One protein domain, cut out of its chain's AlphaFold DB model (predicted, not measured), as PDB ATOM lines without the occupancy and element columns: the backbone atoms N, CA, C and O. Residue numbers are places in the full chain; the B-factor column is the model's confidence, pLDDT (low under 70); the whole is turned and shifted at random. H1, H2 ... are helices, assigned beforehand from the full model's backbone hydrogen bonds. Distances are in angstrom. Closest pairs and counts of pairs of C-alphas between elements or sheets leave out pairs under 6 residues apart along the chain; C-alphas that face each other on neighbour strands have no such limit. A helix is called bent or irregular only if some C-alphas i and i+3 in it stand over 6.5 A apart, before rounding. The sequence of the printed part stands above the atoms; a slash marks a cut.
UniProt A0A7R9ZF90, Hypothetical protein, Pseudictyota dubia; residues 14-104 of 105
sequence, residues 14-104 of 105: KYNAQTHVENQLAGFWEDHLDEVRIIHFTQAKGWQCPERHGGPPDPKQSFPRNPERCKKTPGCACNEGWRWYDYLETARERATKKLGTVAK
ATOM      1  N   LYS A  14      -7.340  54.632  13.128       94.69
ATOM      2  CA  LYS A  14      -6.388  55.018  12.067       94.69
ATOM      3  C   LYS A  14      -5.014  54.336  12.142       94.69
ATOM      4  O   LYS A  14      -4.314  54.258  11.133       94.69
ATOM      5  N   TYR A  15      -4.614  53.842  13.315       95.00
ATOM      6  CA  TYR A  15      -3.354  53.108  13.506       95.00
ATOM      7  C   TYR A  15      -3.505  51.587  13.359       95.00
ATOM      8  O   TYR A  15      -2.533  50.855  13.519       95.00
ATOM      9  N   ASN A  16      -4.704  51.100  13.054       94.81
ATOM     10  CA  ASN A  16      -4.980  49.702  12.746       94.81
ATOM     11  C   ASN A  16      -6.235  49.621  11.863       94.81
ATOM     12  O   ASN A  16      -7.175  48.906  12.193       94.81
ATOM     13  N   ALA A  17      -6.303  50.399  10.783       94.12
ATOM     14  CA  ALA A  17      -7.517  50.548   9.986       94.12
ATOM     15  C   ALA A  17      -7.844  49.229   9.273       94.12
ATOM     16  O   ALA A  17      -7.122  48.799   8.371       94.12
ATOM     17  N   GLN A  18      -8.908  48.552   9.706       94.19
ATOM     18  CA  GLN A  18      -9.237  47.213   9.222       94.19
ATOM     19  C   GLN A  18      -9.988  47.261   7.893       94.19
ATOM     20  O   GLN A  18     -11.058  47.855   7.805       94.19
ATOM     21  N   THR A  19      -9.495  46.564   6.873       91.00
ATOM     22  CA  THR A  19     -10.049  46.674   5.512       91.00
ATOM     23  C   THR A  19     -11.466  46.119   5.343       91.00
ATOM     24  O   THR A  19     -12.132  46.449   4.369       91.00
ATOM     25  N   HIS A  20     -11.992  45.312   6.271       88.00
ATOM     26  CA  HIS A  20     -13.410  44.926   6.214       88.00
ATOM     27  C   HIS A  20     -14.363  46.121   6.408       88.00
ATOM     28  O   HIS A  20     -15.511  46.050   5.971       88.00
ATOM     29  N   VAL A  21     -13.891  47.216   7.023       88.06
ATOM     30  CA  VAL A  21     -14.651  48.465   7.194       88.06
ATOM     31  C   VAL A  21     -14.954  49.113   5.841       88.06
ATOM     32  O   VAL A  21     -16.049  49.640   5.682       88.06
ATOM     33  N   GLU A  22     -14.079  48.969   4.835       82.75
ATOM     34  CA  GLU A  22     -14.352  49.387   3.443       82.75
ATOM     35  C   GLU A  22     -15.668  48.780   2.925       82.75
ATOM     36  O   GLU A  22     -16.457  49.450   2.263       82.75
ATOM     37  N   ASN A  23     -15.939  47.518   3.271       78.94
ATOM     38  CA  ASN A  23     -17.111  46.786   2.789       78.94
ATOM     39  C   ASN A  23     -18.360  47.010   3.654       78.94
ATOM     40  O   ASN A  23     -19.475  46.994   3.137       78.94
ATOM     41  N   GLN A  24     -18.192  47.162   4.972       84.31
ATOM     42  CA  GLN A  24     -19.310  47.239   5.924       84.31
ATOM     43  C   GLN A  24     -19.767  48.674   6.207       84.31
ATOM     44  O   GLN A  24     -20.956  48.908   6.406       84.31
ATOM     45  N   LEU A  25     -18.834  49.626   6.224       87.88
ATOM     46  CA  LEU A  25     -19.051  51.034   6.554       87.88
ATOM     47  C   LEU A  25     -18.286  51.915   5.555       87.88
ATOM     48  O   LEU A  25     -17.462  52.741   5.939       87.88
ATOM     49  N   ALA A  26     -18.563  51.729   4.261       82.31
ATOM     50  CA  ALA A  26     -17.834  52.382   3.171       82.31
ATOM     51  C   ALA A  26     -17.715  53.908   3.333       82.31
ATOM     52  O   ALA A  26     -16.648  54.455   3.093       82.31
ATOM     53  N   GLY A  27     -18.772  54.585   3.804       83.81
ATOM     54  CA  GLY A  27     -18.729  56.032   4.063       83.81
ATOM     55  C   GLY A  27     -17.723  56.414   5.151       83.81
ATOM     56  O   GLY A  27     -16.913  57.303   4.943       83.81
ATOM     57  N   PHE A  28     -17.689  55.675   6.265       90.00
ATOM     58  CA  PHE A  28     -16.696  55.895   7.321       90.00
ATOM     59  C   PHE A  28     -15.270  55.645   6.815       90.00
ATOM     60  O   PHE A  28     -14.358  56.394   7.145       90.00
ATOM     61  N   TRP A  29     -15.072  54.594   6.009       88.00
ATOM     62  CA  TRP A  29     -13.773  54.334   5.388       88.00
ATOM     63  C   TRP A  29     -13.343  55.508   4.507       88.00
ATOM     64  O   TRP A  29     -12.243  56.011   4.691       88.00
ATOM     65  N   GLU A  30     -14.210  55.945   3.586       83.75
ATOM     66  CA  GLU A  30     -13.963  57.055   2.656       83.75
ATOM     67  C   GLU A  30     -13.661  58.371   3.403       83.75
ATOM     68  O   GLU A  30     -12.676  59.033   3.077       83.75
ATOM     69  N   ASP A  31     -14.439  58.706   4.438       88.94
ATOM     70  CA  ASP A  31     -14.329  59.966   5.187       88.94
ATOM     71  C   ASP A  31     -13.069  60.058   6.066       88.94
ATOM     72  O   ASP A  31     -12.607  61.161   6.348       88.94
ATOM     73  N   HIS A  32     -12.513  58.921   6.500       90.25
ATOM     74  CA  HIS A  32     -11.357  58.871   7.407       90.25
ATOM     75  C   HIS A  32     -10.085  58.302   6.760       90.25
ATOM     76  O   HIS A  32      -9.075  58.094   7.442       90.25
ATOM     77  N   LEU A  33     -10.107  58.010   5.456       87.00
ATOM     78  CA  LEU A  33      -9.001  57.348   4.758       87.00
ATOM     79  C   LEU A  33      -7.705  58.164   4.768       87.00
ATOM     80  O   LEU A  33      -6.613  57.601   4.824       87.00
ATOM     81  N   ASP A  34      -7.814  59.489   4.716       88.00
ATOM     82  CA  ASP A  34      -6.686  60.422   4.766       88.00
ATOM     83  C   ASP A  34      -6.030  60.497   6.158       88.00
ATOM     84  O   ASP A  34      -4.846  60.836   6.287       88.00
ATOM     85  N   GLU A  35      -6.760  60.113   7.204       92.12
ATOM     86  CA  GLU A  35      -6.233  59.992   8.560       92.12
ATOM     87  C   GLU A  35      -5.454  58.692   8.791       92.12
ATOM     88  O   GLU A  35      -4.637  58.624   9.722       92.12
ATOM     89  N   VAL A  36      -5.694  57.659   7.972       90.88
ATOM     90  CA  VAL A  36      -5.125  56.318   8.153       90.88
ATOM     91  C   VAL A  36      -3.598  56.361   8.127       90.88
ATOM     92  O   VAL A  36      -2.954  56.937   7.249       90.88
ATOM     93  N   ARG A  37      -2.996  55.718   9.130       92.56
ATOM     94  CA  ARG A  37      -1.546  55.549   9.276       92.56
ATOM     95  C   ARG A  37      -1.104  54.127   8.977       92.56
ATOM     96  O   ARG A  37      -0.026  53.935   8.424       92.56
ATOM     97  N   ILE A  38      -1.920  53.140   9.346       92.25
ATOM     98  CA  ILE A  38      -1.630  51.720   9.134       92.25
ATOM     99  C   ILE A  38      -2.905  51.036   8.656       92.25
ATOM    100  O   ILE A  38      -3.921  51.066   9.346       92.25
ATOM    101  N   ILE A  39      -2.820  50.391   7.495       91.88
ATOM    102  CA  ILE A  39      -3.889  49.558   6.940       91.88
ATOM    103  C   ILE A  39      -3.658  48.108   7.367       91.88
ATOM    104  O   ILE A  39      -2.563  47.567   7.210       91.88
ATOM    105  N   HIS A  40      -4.710  47.461   7.858       94.62
ATOM    106  CA  HIS A  40      -4.714  46.058   8.243       94.62
ATOM    107  C   HIS A  40      -5.694  45.260   7.377       94.62
ATOM    108  O   HIS A  40      -6.912  45.342   7.525       94.62
ATOM    109  N   PHE A  41      -5.144  44.415   6.504       92.94
ATOM    110  CA  PHE A  41      -5.918  43.463   5.708       92.94
ATOM    111  C   PHE A  41      -6.473  42.319   6.572       92.94
ATOM    112  O   PHE A  41      -5.752  41.355   6.868       92.94
ATOM    113  N   THR A  42      -7.748  42.423   6.961       90.75
ATOM    114  CA  THR A  42      -8.404  41.481   7.891       90.75
ATOM    115  C   THR A  42      -9.024  40.250   7.233       90.75
ATOM    116  O   THR A  42      -9.236  39.255   7.915       90.75
ATOM    117  N   GLN A  43      -9.328  40.305   5.935       89.12
ATOM    118  CA  GLN A  43      -9.855  39.169   5.167       89.12
ATOM    119  C   GLN A  43      -8.803  38.717   4.145       89.12
ATOM    120  O   GLN A  43      -7.748  38.222   4.547       89.12
ATOM    121  N   ALA A  44      -9.033  38.924   2.846       90.81
ATOM    122  CA  ALA A  44      -7.999  38.688   1.847       90.81
ATOM    123  C   ALA A  44      -6.865  39.717   1.988       90.81
ATOM    124  O   ALA A  44      -7.087  40.886   2.314       90.81
ATOM    125  N   LYS A  45      -5.634  39.270   1.752       91.06
ATOM    126  CA  LYS A  45      -4.434  40.111   1.715       91.06
ATOM    127  C   LYS A  45      -4.354  40.869   0.387       91.06
ATOM    128  O   LYS A  45      -4.911  40.416  -0.607       91.06
ATOM    129  N   GLY A  46      -3.610  41.978   0.349       89.94
ATOM    130  CA  GLY A  46      -3.465  42.798  -0.863       89.94
ATOM    131  C   GLY A  46      -3.022  41.998  -2.096       89.94
ATOM    132  O   GLY A  46      -3.638  42.105  -3.148       89.94
ATOM    133  N   TRP A  47      -2.055  41.087  -1.941       90.62
ATOM    134  CA  TRP A  47      -1.564  40.213  -3.022       90.62
ATOM    135  C   TRP A  47      -2.523  39.091  -3.448       90.62
ATOM    136  O   TRP A  47      -2.220  38.342  -4.373       90.62
ATOM    137  N   GLN A  48      -3.636  38.904  -2.736       91.31
ATOM    138  CA  GLN A  48      -4.686  37.945  -3.098       91.31
ATOM    139  C   GLN A  48      -5.823  38.619  -3.879       91.31
ATOM    140  O   GLN A  48      -6.705  37.933  -4.395       91.31
ATOM    141  N   CYS A  49      -5.821  39.950  -3.950       88.19
ATOM    142  CA  CYS A  49      -6.768  40.727  -4.732       88.19
ATOM    143  C   CYS A  49      -6.363  40.773  -6.215       88.19
ATOM    144  O   CYS A  49      -5.187  40.608  -6.534       88.19
ATOM    145  N   PRO A  50      -7.310  41.020  -7.142       87.31
ATOM    146  CA  PRO A  50      -6.987  41.177  -8.552       87.31
ATOM    147  C   PRO A  50      -5.970  42.298  -8.766       87.31
ATOM    148  O   PRO A  50      -6.239  43.450  -8.422       87.31
ATOM    149  N   GLU A  51      -4.840  41.961  -9.380       87.00
ATOM    150  CA  GLU A  51      -3.806  42.931  -9.724       87.00
ATOM    151  C   GLU A  51      -4.361  43.988 -10.687       87.00
ATOM    152  O   GLU A  51      -4.945  43.688 -11.738       87.00
ATOM    153  N   ARG A  52      -4.205  45.250 -10.289       82.12
ATOM    154  CA  ARG A  52      -4.506  46.430 -11.090       82.12
ATOM    155  C   ARG A  52      -3.557  47.531 -10.647       82.12
ATOM    156  O   ARG A  52      -3.477  47.815  -9.458       82.12
ATOM    157  N   HIS A  53      -2.922  48.149 -11.632       72.44
ATOM    158  CA  HIS A  53      -2.032  49.293 -11.461       72.44
ATOM    159  C   HIS A  53      -2.737  50.576 -11.893       72.44
ATOM    160  O   HIS A  53      -3.661  50.538 -12.719       72.44
ATOM    161  N   GLY A  54      -2.314  51.704 -11.332       62.69
ATOM    162  CA  GLY A  54      -2.955  53.001 -11.547       62.69
ATOM    163  C   GLY A  54      -4.162  53.214 -10.639       62.69
ATOM    164  O   GLY A  54      -5.160  53.807 -11.064       62.69
ATOM    165  N   GLY A  55      -4.103  52.689  -9.412       56.34
ATOM    166  CA  GLY A  55      -4.990  53.126  -8.343       56.34
ATOM    167  C   GLY A  55      -4.699  54.583  -7.953       56.34
ATOM    168  O   GLY A  55      -3.678  55.158  -8.345       56.34
ATOM    169  N   PRO A  56      -5.620  55.241  -7.232       51.28
ATOM    170  CA  PRO A  56      -5.452  56.638  -6.877       51.28
ATOM    171  C   PRO A  56      -4.177  56.856  -6.054       51.28
ATOM    172  O   PRO A  56      -4.039  56.241  -4.994       51.28
ATOM    173  N   PRO A  57      -3.287  57.786  -6.444       51.03
ATOM    174  CA  PRO A  57      -2.195  58.213  -5.569       51.03
ATOM    175  C   PRO A  57      -2.711  58.992  -4.347       51.03
ATOM    176  O   PRO A  57      -1.954  59.248  -3.414       51.03
ATOM    177  N   ASP A  58      -3.990  59.375  -4.355       54.69
ATOM    178  CA  ASP A  58      -4.598  60.324  -3.434       54.69
ATOM    179  C   ASP A  58      -5.879  59.715  -2.823       54.69
ATOM    180  O   ASP A  58      -6.737  59.240  -3.578       54.69
ATOM    181  N   PRO A  59      -6.060  59.713  -1.484       55.53
ATOM    182  CA  PRO A  59      -7.275  59.220  -0.818       55.53
ATOM    183  C   PRO A  59      -8.581  59.892  -1.283       55.53
ATOM    184  O   PRO A  59      -9.650  59.366  -1.001       55.53
ATOM    185  N   LYS A  60      -8.510  61.015  -2.012       47.50
ATOM    186  CA  LYS A  60      -9.672  61.796  -2.471       47.50
ATOM    187  C   LYS A  60     -10.331  61.322  -3.770       47.50
ATOM    188  O   LYS A  60     -11.317  61.929  -4.186       47.50
ATOM    189  N   GLN A  61      -9.810  60.308  -4.465       55.56
ATOM    190  CA  GLN A  61     -10.509  59.819  -5.659       55.56
ATOM    191  C   GLN A  61     -11.739  59.005  -5.263       55.56
ATOM    192  O   GLN A  61     -11.681  58.156  -4.379       55.56
ATOM    193  N   SER A  62     -12.850  59.240  -5.963       57.62
ATOM    194  CA  SER A  62     -14.047  58.414  -5.850       57.62
ATOM    195  C   SER A  62     -13.696  56.979  -6.235       57.62
ATOM    196  O   SER A  62     -13.499  56.667  -7.415       57.62
ATOM    197  N   PHE A  63     -13.592  56.108  -5.241       62.47
ATOM    198  CA  PHE A  63     -13.342  54.702  -5.483       62.47
ATOM    199  C   PHE A  63     -14.582  54.057  -6.110       62.47
ATOM    200  O   PHE A  63     -15.705  54.297  -5.657       62.47
ATOM    201  N   PRO A  64     -14.430  53.227  -7.157       64.06
ATOM    202  CA  PRO A  64     -15.554  52.453  -7.652       64.06
ATOM    203  C   PRO A  64     -16.021  51.503  -6.545       64.06
ATOM    204  O   PRO A  64     -15.318  50.564  -6.170       64.06
ATOM    205  N   ARG A  65     -17.232  51.736  -6.032       63.91
ATOM    206  CA  ARG A  65     -17.868  50.835  -5.069       63.91
ATOM    207  C   ARG A  65     -18.143  49.501  -5.761       63.91
ATOM    208  O   ARG A  65     -18.845  49.457  -6.768       63.91
ATOM    209  N   ASN A  66     -17.590  48.417  -5.221       62.06
ATOM    210  CA  ASN A  66     -17.748  47.043  -5.717       62.06
ATOM    211  C   ASN A  66     -17.384  46.842  -7.204       62.06
ATOM    212  O   ASN A  66     -18.258  46.517  -8.017       62.06
ATOM    213  N   PRO A  67     -16.099  46.961  -7.584       68.81
ATOM    214  CA  PRO A  67     -15.695  46.731  -8.966       68.81
ATOM    215  C   PRO A  67     -16.017  45.295  -9.407       68.81
ATOM    216  O   PRO A  67     -15.842  44.351  -8.640       68.81
ATOM    217  N   GLU A  68     -16.433  45.090 -10.662       69.00
ATOM    218  CA  GLU A  68     -16.833  43.765 -11.185       69.00
ATOM    219  C   GLU A  68     -15.777  42.666 -10.972       69.00
ATOM    220  O   GLU A  68     -16.106  41.528 -10.641       69.00
ATOM    221  N   ARG A  69     -14.485  43.001 -11.104       68.38
ATOM    222  CA  ARG A  69     -13.389  42.049 -10.842       68.38
ATOM    223  C   ARG A  69     -13.345  41.591  -9.382       68.38
ATOM    224  O   ARG A  69     -12.943  40.466  -9.117       68.38
ATOM    225  N   CYS A  70     -13.804  42.427  -8.462       70.56
ATOM    226  CA  CYS A  70     -13.783  42.190  -7.021       70.56
ATOM    227  C   CYS A  70     -14.969  41.357  -6.558       70.56
ATOM    228  O   CYS A  70     -14.835  40.570  -5.630       70.56
ATOM    229  N   LYS A  71     -16.098  41.428  -7.276       71.62
ATOM    230  CA  LYS A  71     -17.233  40.519  -7.061       71.62
ATOM    231  C   LYS A  71     -16.839  39.045  -7.227       71.62
ATOM    232  O   LYS A  71     -17.467  38.175  -6.638       71.62
ATOM    233  N   LYS A  72     -15.790  38.764  -8.012       79.62
ATOM    234  CA  LYS A  72     -15.258  37.412  -8.256       79.62
ATOM    235  C   LYS A  72     -14.214  36.958  -7.230       79.62
ATOM    236  O   LYS A  72     -13.808  35.801  -7.273       79.62
ATOM    237  N   THR A  73     -13.793  37.832  -6.314       80.62
ATOM    238  CA  THR A  73     -12.786  37.532  -5.286       80.62
ATOM    239  C   THR A  73     -13.359  37.862  -3.906       80.62
ATOM    240  O   THR A  73     -13.139  38.960  -3.390       80.62
ATOM    241  N   PRO A  74     -14.127  36.933  -3.303       80.44
ATOM    242  CA  PRO A  74     -14.757  37.154  -2.008       80.44
ATOM    243  C   PRO A  74     -13.748  37.585  -0.939       80.44
ATOM    244  O   PRO A  74     -12.660  37.024  -0.828       80.44
ATOM    245  N   GLY A  75     -14.123  38.589  -0.148       82.69
ATOM    246  CA  GLY A  75     -13.310  39.112   0.950       82.69
ATOM    247  C   GLY A  75     -12.130  39.995   0.539       82.69
ATOM    248  O   GLY A  75     -11.327  40.375   1.395       82.69
ATOM    249  N   CYS A  76     -12.016  40.340  -0.744       86.69
ATOM    250  CA  CYS A  76     -11.069  41.347  -1.198       86.69
ATOM    251  C   CYS A  76     -11.610  42.767  -0.963       86.69
ATOM    252  O   CYS A  76     -12.681  43.137  -1.441       86.69
ATOM    253  N   ALA A  77     -10.819  43.559  -0.243       87.50
ATOM    254  CA  ALA A  77     -10.946  45.003  -0.092       87.50
ATOM    255  C   ALA A  77     -10.226  45.667  -1.272       87.50
ATOM    256  O   ALA A  77      -9.012  45.868  -1.250       87.50
ATOM    257  N   CYS A  78     -10.936  45.807  -2.388       81.75
ATOM    258  CA  CYS A  78     -10.288  45.950  -3.687       81.75
ATOM    259  C   CYS A  78      -9.566  47.267  -3.897       81.75
ATOM    260  O   CYS A  78      -8.520  47.281  -4.543       81.75
ATOM    261  N   ASN A  79     -10.108  48.355  -3.362       81.88
ATOM    262  CA  ASN A  79      -9.471  49.653  -3.506       81.88
ATOM    263  C   ASN A  79      -8.114  49.654  -2.800       81.88
ATOM    264  O   ASN A  79      -7.112  50.082  -3.373       81.88
ATOM    265  N   GLU A  80      -8.054  49.051  -1.614       87.00
ATOM    266  CA  GLU A  80      -6.805  48.907  -0.873       87.00
ATOM    267  C   GLU A  80      -5.892  47.815  -1.440       87.00
ATOM    268  O   GLU A  80      -4.670  47.947  -1.396       87.00
ATOM    269  N   GLY A  81      -6.457  46.768  -2.043       88.69
ATOM    270  CA  GLY A  81      -5.701  45.784  -2.815       88.69
ATOM    271  C   GLY A  81      -4.948  46.429  -3.980       88.69
ATOM    272  O   GLY A  81      -3.758  46.187  -4.149       88.69
ATOM    273  N   TRP A  82      -5.601  47.299  -4.749       86.69
ATOM    274  CA  TRP A  82      -4.958  48.031  -5.846       86.69
ATOM    275  C   TRP A  82      -3.919  49.029  -5.343       86.69
ATOM    276  O   TRP A  82      -2.793  49.027  -5.836       86.69
ATOM    277  N   ARG A  83      -4.232  49.777  -4.276       86.31
ATOM    278  CA  ARG A  83      -3.259  50.664  -3.621       86.31
ATOM    279  C   ARG A  83      -2.012  49.901  -3.155       86.31
ATOM    280  O   ARG A  83      -0.896  50.412  -3.235       86.31
ATOM    281  N   TRP A  84      -2.180  48.666  -2.678       89.25
ATOM    282  CA  TRP A  84      -1.063  47.803  -2.296       89.25
ATOM    283  C   TRP A  84      -0.154  47.470  -3.487       89.25
ATOM    284  O   TRP A  84       1.068  47.517  -3.331       89.25
ATOM    285  N   TYR A  85      -0.716  47.185  -4.665       89.25
ATOM    286  CA  TYR A  85       0.069  46.946  -5.881       89.25
ATOM    287  C   TYR A  85       0.837  48.198  -6.324       89.25
ATOM    288  O   TYR A  85       2.042  48.096  -6.558       89.25
ATOM    289  N   ASP A  86       0.210  49.378  -6.316       86.81
ATOM    290  CA  ASP A  86       0.890  50.637  -6.665       86.81
ATOM    291  C   ASP A  86       2.078  50.928  -5.718       86.81
ATOM    292  O   ASP A  86       3.174  51.328  -6.136       86.81
ATOM    293  N   TYR A  87       1.903  50.678  -4.414       87.19
ATOM    294  CA  TYR A  87       2.991  50.816  -3.444       87.19
ATOM    295  C   TYR A  87       4.068  49.745  -3.596       87.19
ATOM    296  O   TYR A  87       5.248  50.042  -3.386       87.19
ATOM    297  N   LEU A  88       3.700  48.521  -3.975       90.38
ATOM    298  CA  LEU A  88       4.663  47.466  -4.268       90.38
ATOM    299  C   LEU A  88       5.537  47.840  -5.469       90.38
ATOM    300  O   LEU A  88       6.755  47.668  -5.399       90.38
ATOM    301  N   GLU A  89       4.949  48.369  -6.542       88.44
ATOM    302  CA  GLU A  89       5.698  48.863  -7.700       88.44
ATOM    303  C   GLU A  89       6.637  50.001  -7.302       88.44
ATOM    304  O   GLU A  89       7.845  49.916  -7.528       88.44
ATOM    305  N   THR A  90       6.124  50.999  -6.577       87.44
ATOM    306  CA  THR A  90       6.936  52.110  -6.060       87.44
ATOM    307  C   THR A  90       8.108  51.610  -5.204       87.44
ATOM    308  O   THR A  90       9.235  52.104  -5.314       87.44
ATOM    309  N   ALA A  91       7.875  50.618  -4.341       89.19
ATOM    310  CA  ALA A  91       8.915  50.025  -3.507       89.19
ATOM    311  C   ALA A  91       9.960  49.273  -4.344       89.19
ATOM    312  O   ALA A  91      11.161  49.434  -4.106       89.19
ATOM    313  N   ARG A  92       9.525  48.502  -5.348       88.88
ATOM    314  CA  ARG A  92      10.406  47.795  -6.289       88.88
ATOM    315  C   ARG A  92      11.273  48.770  -7.078       88.88
ATOM    316  O   ARG A  92      12.486  48.590  -7.128       88.88
ATOM    317  N   GLU A  93      10.695  49.839  -7.618       88.88
ATOM    318  CA  GLU A  93      11.447  50.875  -8.330       88.88
ATOM    319  C   GLU A  93      12.509  51.533  -7.446       88.88
ATOM    320  O   GLU A  93      13.651  51.734  -7.870       88.88
ATOM    321  N   ARG A  94      12.154  51.862  -6.197       88.50
ATOM    322  CA  ARG A  94      13.090  52.446  -5.225       88.50
ATOM    323  C   ARG A  94      14.219  51.480  -4.879       88.50
ATOM    324  O   ARG A  94      15.370  51.911  -4.797       88.50
ATOM    325  N   ALA A  95      13.911  50.198  -4.701       89.88
ATOM    326  CA  ALA A  95      14.912  49.169  -4.444       89.88
ATOM    327  C   ALA A  95      15.892  49.038  -5.621       89.88
ATOM    328  O   ALA A  95      17.103  49.090  -5.412       89.88
ATOM    329  N   THR A  96      15.387  48.978  -6.857       85.56
ATOM    330  CA  THR A  96      16.212  48.900  -8.072       85.56
ATOM    331  C   THR A  96      17.093  50.134  -8.248       85.56
ATOM    332  O   THR A  96      18.289  50.000  -8.506       85.56
ATOM    333  N   LYS A  97      16.551  51.344  -8.044       80.75
ATOM    334  CA  LYS A  97      17.338  52.590  -8.082       80.75
ATOM    335  C   LYS A  97      18.458  52.572  -7.042       80.75
ATOM    336  O   LYS A  97      19.593  52.883  -7.380       80.75
ATOM    337  N   LYS A  98      18.170  52.152  -5.805       74.56
ATOM    338  CA  LYS A  98      19.174  52.061  -4.734       74.56
ATOM    339  C   LYS A  98      20.291  51.072  -5.077       74.56
ATOM    340  O   LYS A  98      21.456  51.393  -4.877       74.56
ATOM    341  N   LEU A  99      19.951  49.908  -5.633       63.72
ATOM    342  CA  LEU A  99      20.930  48.903  -6.060       63.72
ATOM    343  C   LEU A  99      21.782  49.380  -7.248       63.72
ATOM    344  O   LEU A  99      22.989  49.148  -7.264       63.72
ATOM    345  N   GLY A 100      21.193  50.114  -8.197       59.28
ATOM    346  CA  GLY A 100      21.924  50.729  -9.309       59.28
ATOM    347  C   GLY A 100      22.910  51.825  -8.878       59.28
ATOM    348  O   GLY A 100      23.920  52.029  -9.549       59.28
ATOM    349  N   THR A 101      22.654  52.502  -7.755       52.19
ATOM    350  CA  THR A 101      23.575  53.488  -7.164       52.19
ATOM    351  C   THR A 101      24.732  52.827  -6.409       52.19
ATOM    352  O   THR A 101      25.840  53.350  -6.428       52.19
ATOM    353  N   VAL A 102      24.504  51.667  -5.780       53.22
ATOM    354  CA  VAL A 102      25.556  50.907  -5.075       53.22
ATOM    355  C   VAL A 102      26.524  50.237  -6.056       53.22
ATOM    356  O   VAL A 102      27.713  50.169  -5.784       53.22
ATOM    357  N   ALA A 103      26.055  49.806  -7.230       52.75
ATOM    358  CA  ALA A 103      26.901  49.181  -8.252       52.75
ATOM    359  C   ALA A 103      27.823  50.158  -9.021       52.75
ATOM    360  O   ALA A 103      28.555  49.727  -9.909       52.75
ATOM    361  N   LYS A 104      27.767  51.467  -8.731       49.59
ATOM    362  CA  LYS A 104      28.568  52.517  -9.391       49.59
ATOM    363  C   LYS A 104      29.616  53.172  -8.473       49.59
ATOM    364  O   LYS A 104      30.123  54.234  -8.835       49.59
TER     365      LYS A 104
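This is residues 14 to 104 of the 105 residues of the protein "Hypothetical protein" of Pseudictyota dubia (UniProt A0A7R9ZF90). You will see a compact head, mostly of loops, from which one long helix, H4, sticks out with residues 90 to 104. In the head, the long unnamed stretch 36 to 67 wraps round the first part of H4, while the short helices H1 and H2 make a corner on one side. The printed part has 91 residues, with helices H1, H2, H3 and H4 in chain order and no named strand; the class is all helix, though only 44 residues are in named elements, under half. It is only just compact, close to loose, with a radius of gyration of the C-alphas of 14.7 A, and spans 50 by 29 by 22 A.

Start at residues 17 to 18, a short parallel pairing with residues 39 to 40. Next, H1, residues 20 to 24, and H2, residues 26 to 35, touch only at the corner, with closest C-alphas Glu 22 and Trp 29 at 5.3 A. H3, residues 68 to 71, is close to but not clearly touching H4, residues 78 to 102; the closest C-alphas, Cys 70 and Cys 78, are 6.1 A apart. H1 and H4 are only just apart, 8.5 A at the closest, and H2 and H4 are apart. Every O i to N i+4 pair is within hydrogen-bond range in H1 and H4, against 4 of 6 in H2; H3 is too short for such a pair.

Find C-alpha 20 at (-13.410, 44.926, 6.214), where H1 begins. H2 runs 14.9 A and is irregular: C-alphas 31 and 34 are 7.7 A apart. From C-alpha 78 at (-10.288, 45.950, -3.687), H4 runs 36.2 A to C-alpha 102 at (25.556, 50.907, -5.075).

The two C-alphas farthest apart, Gln 24 and Lys 104, are 50.5 A apart. The printed part has no cut, and the link from H2 to H3 is long. Look for pLDDT under 70 at residues 54 to 69 and 99 to 104.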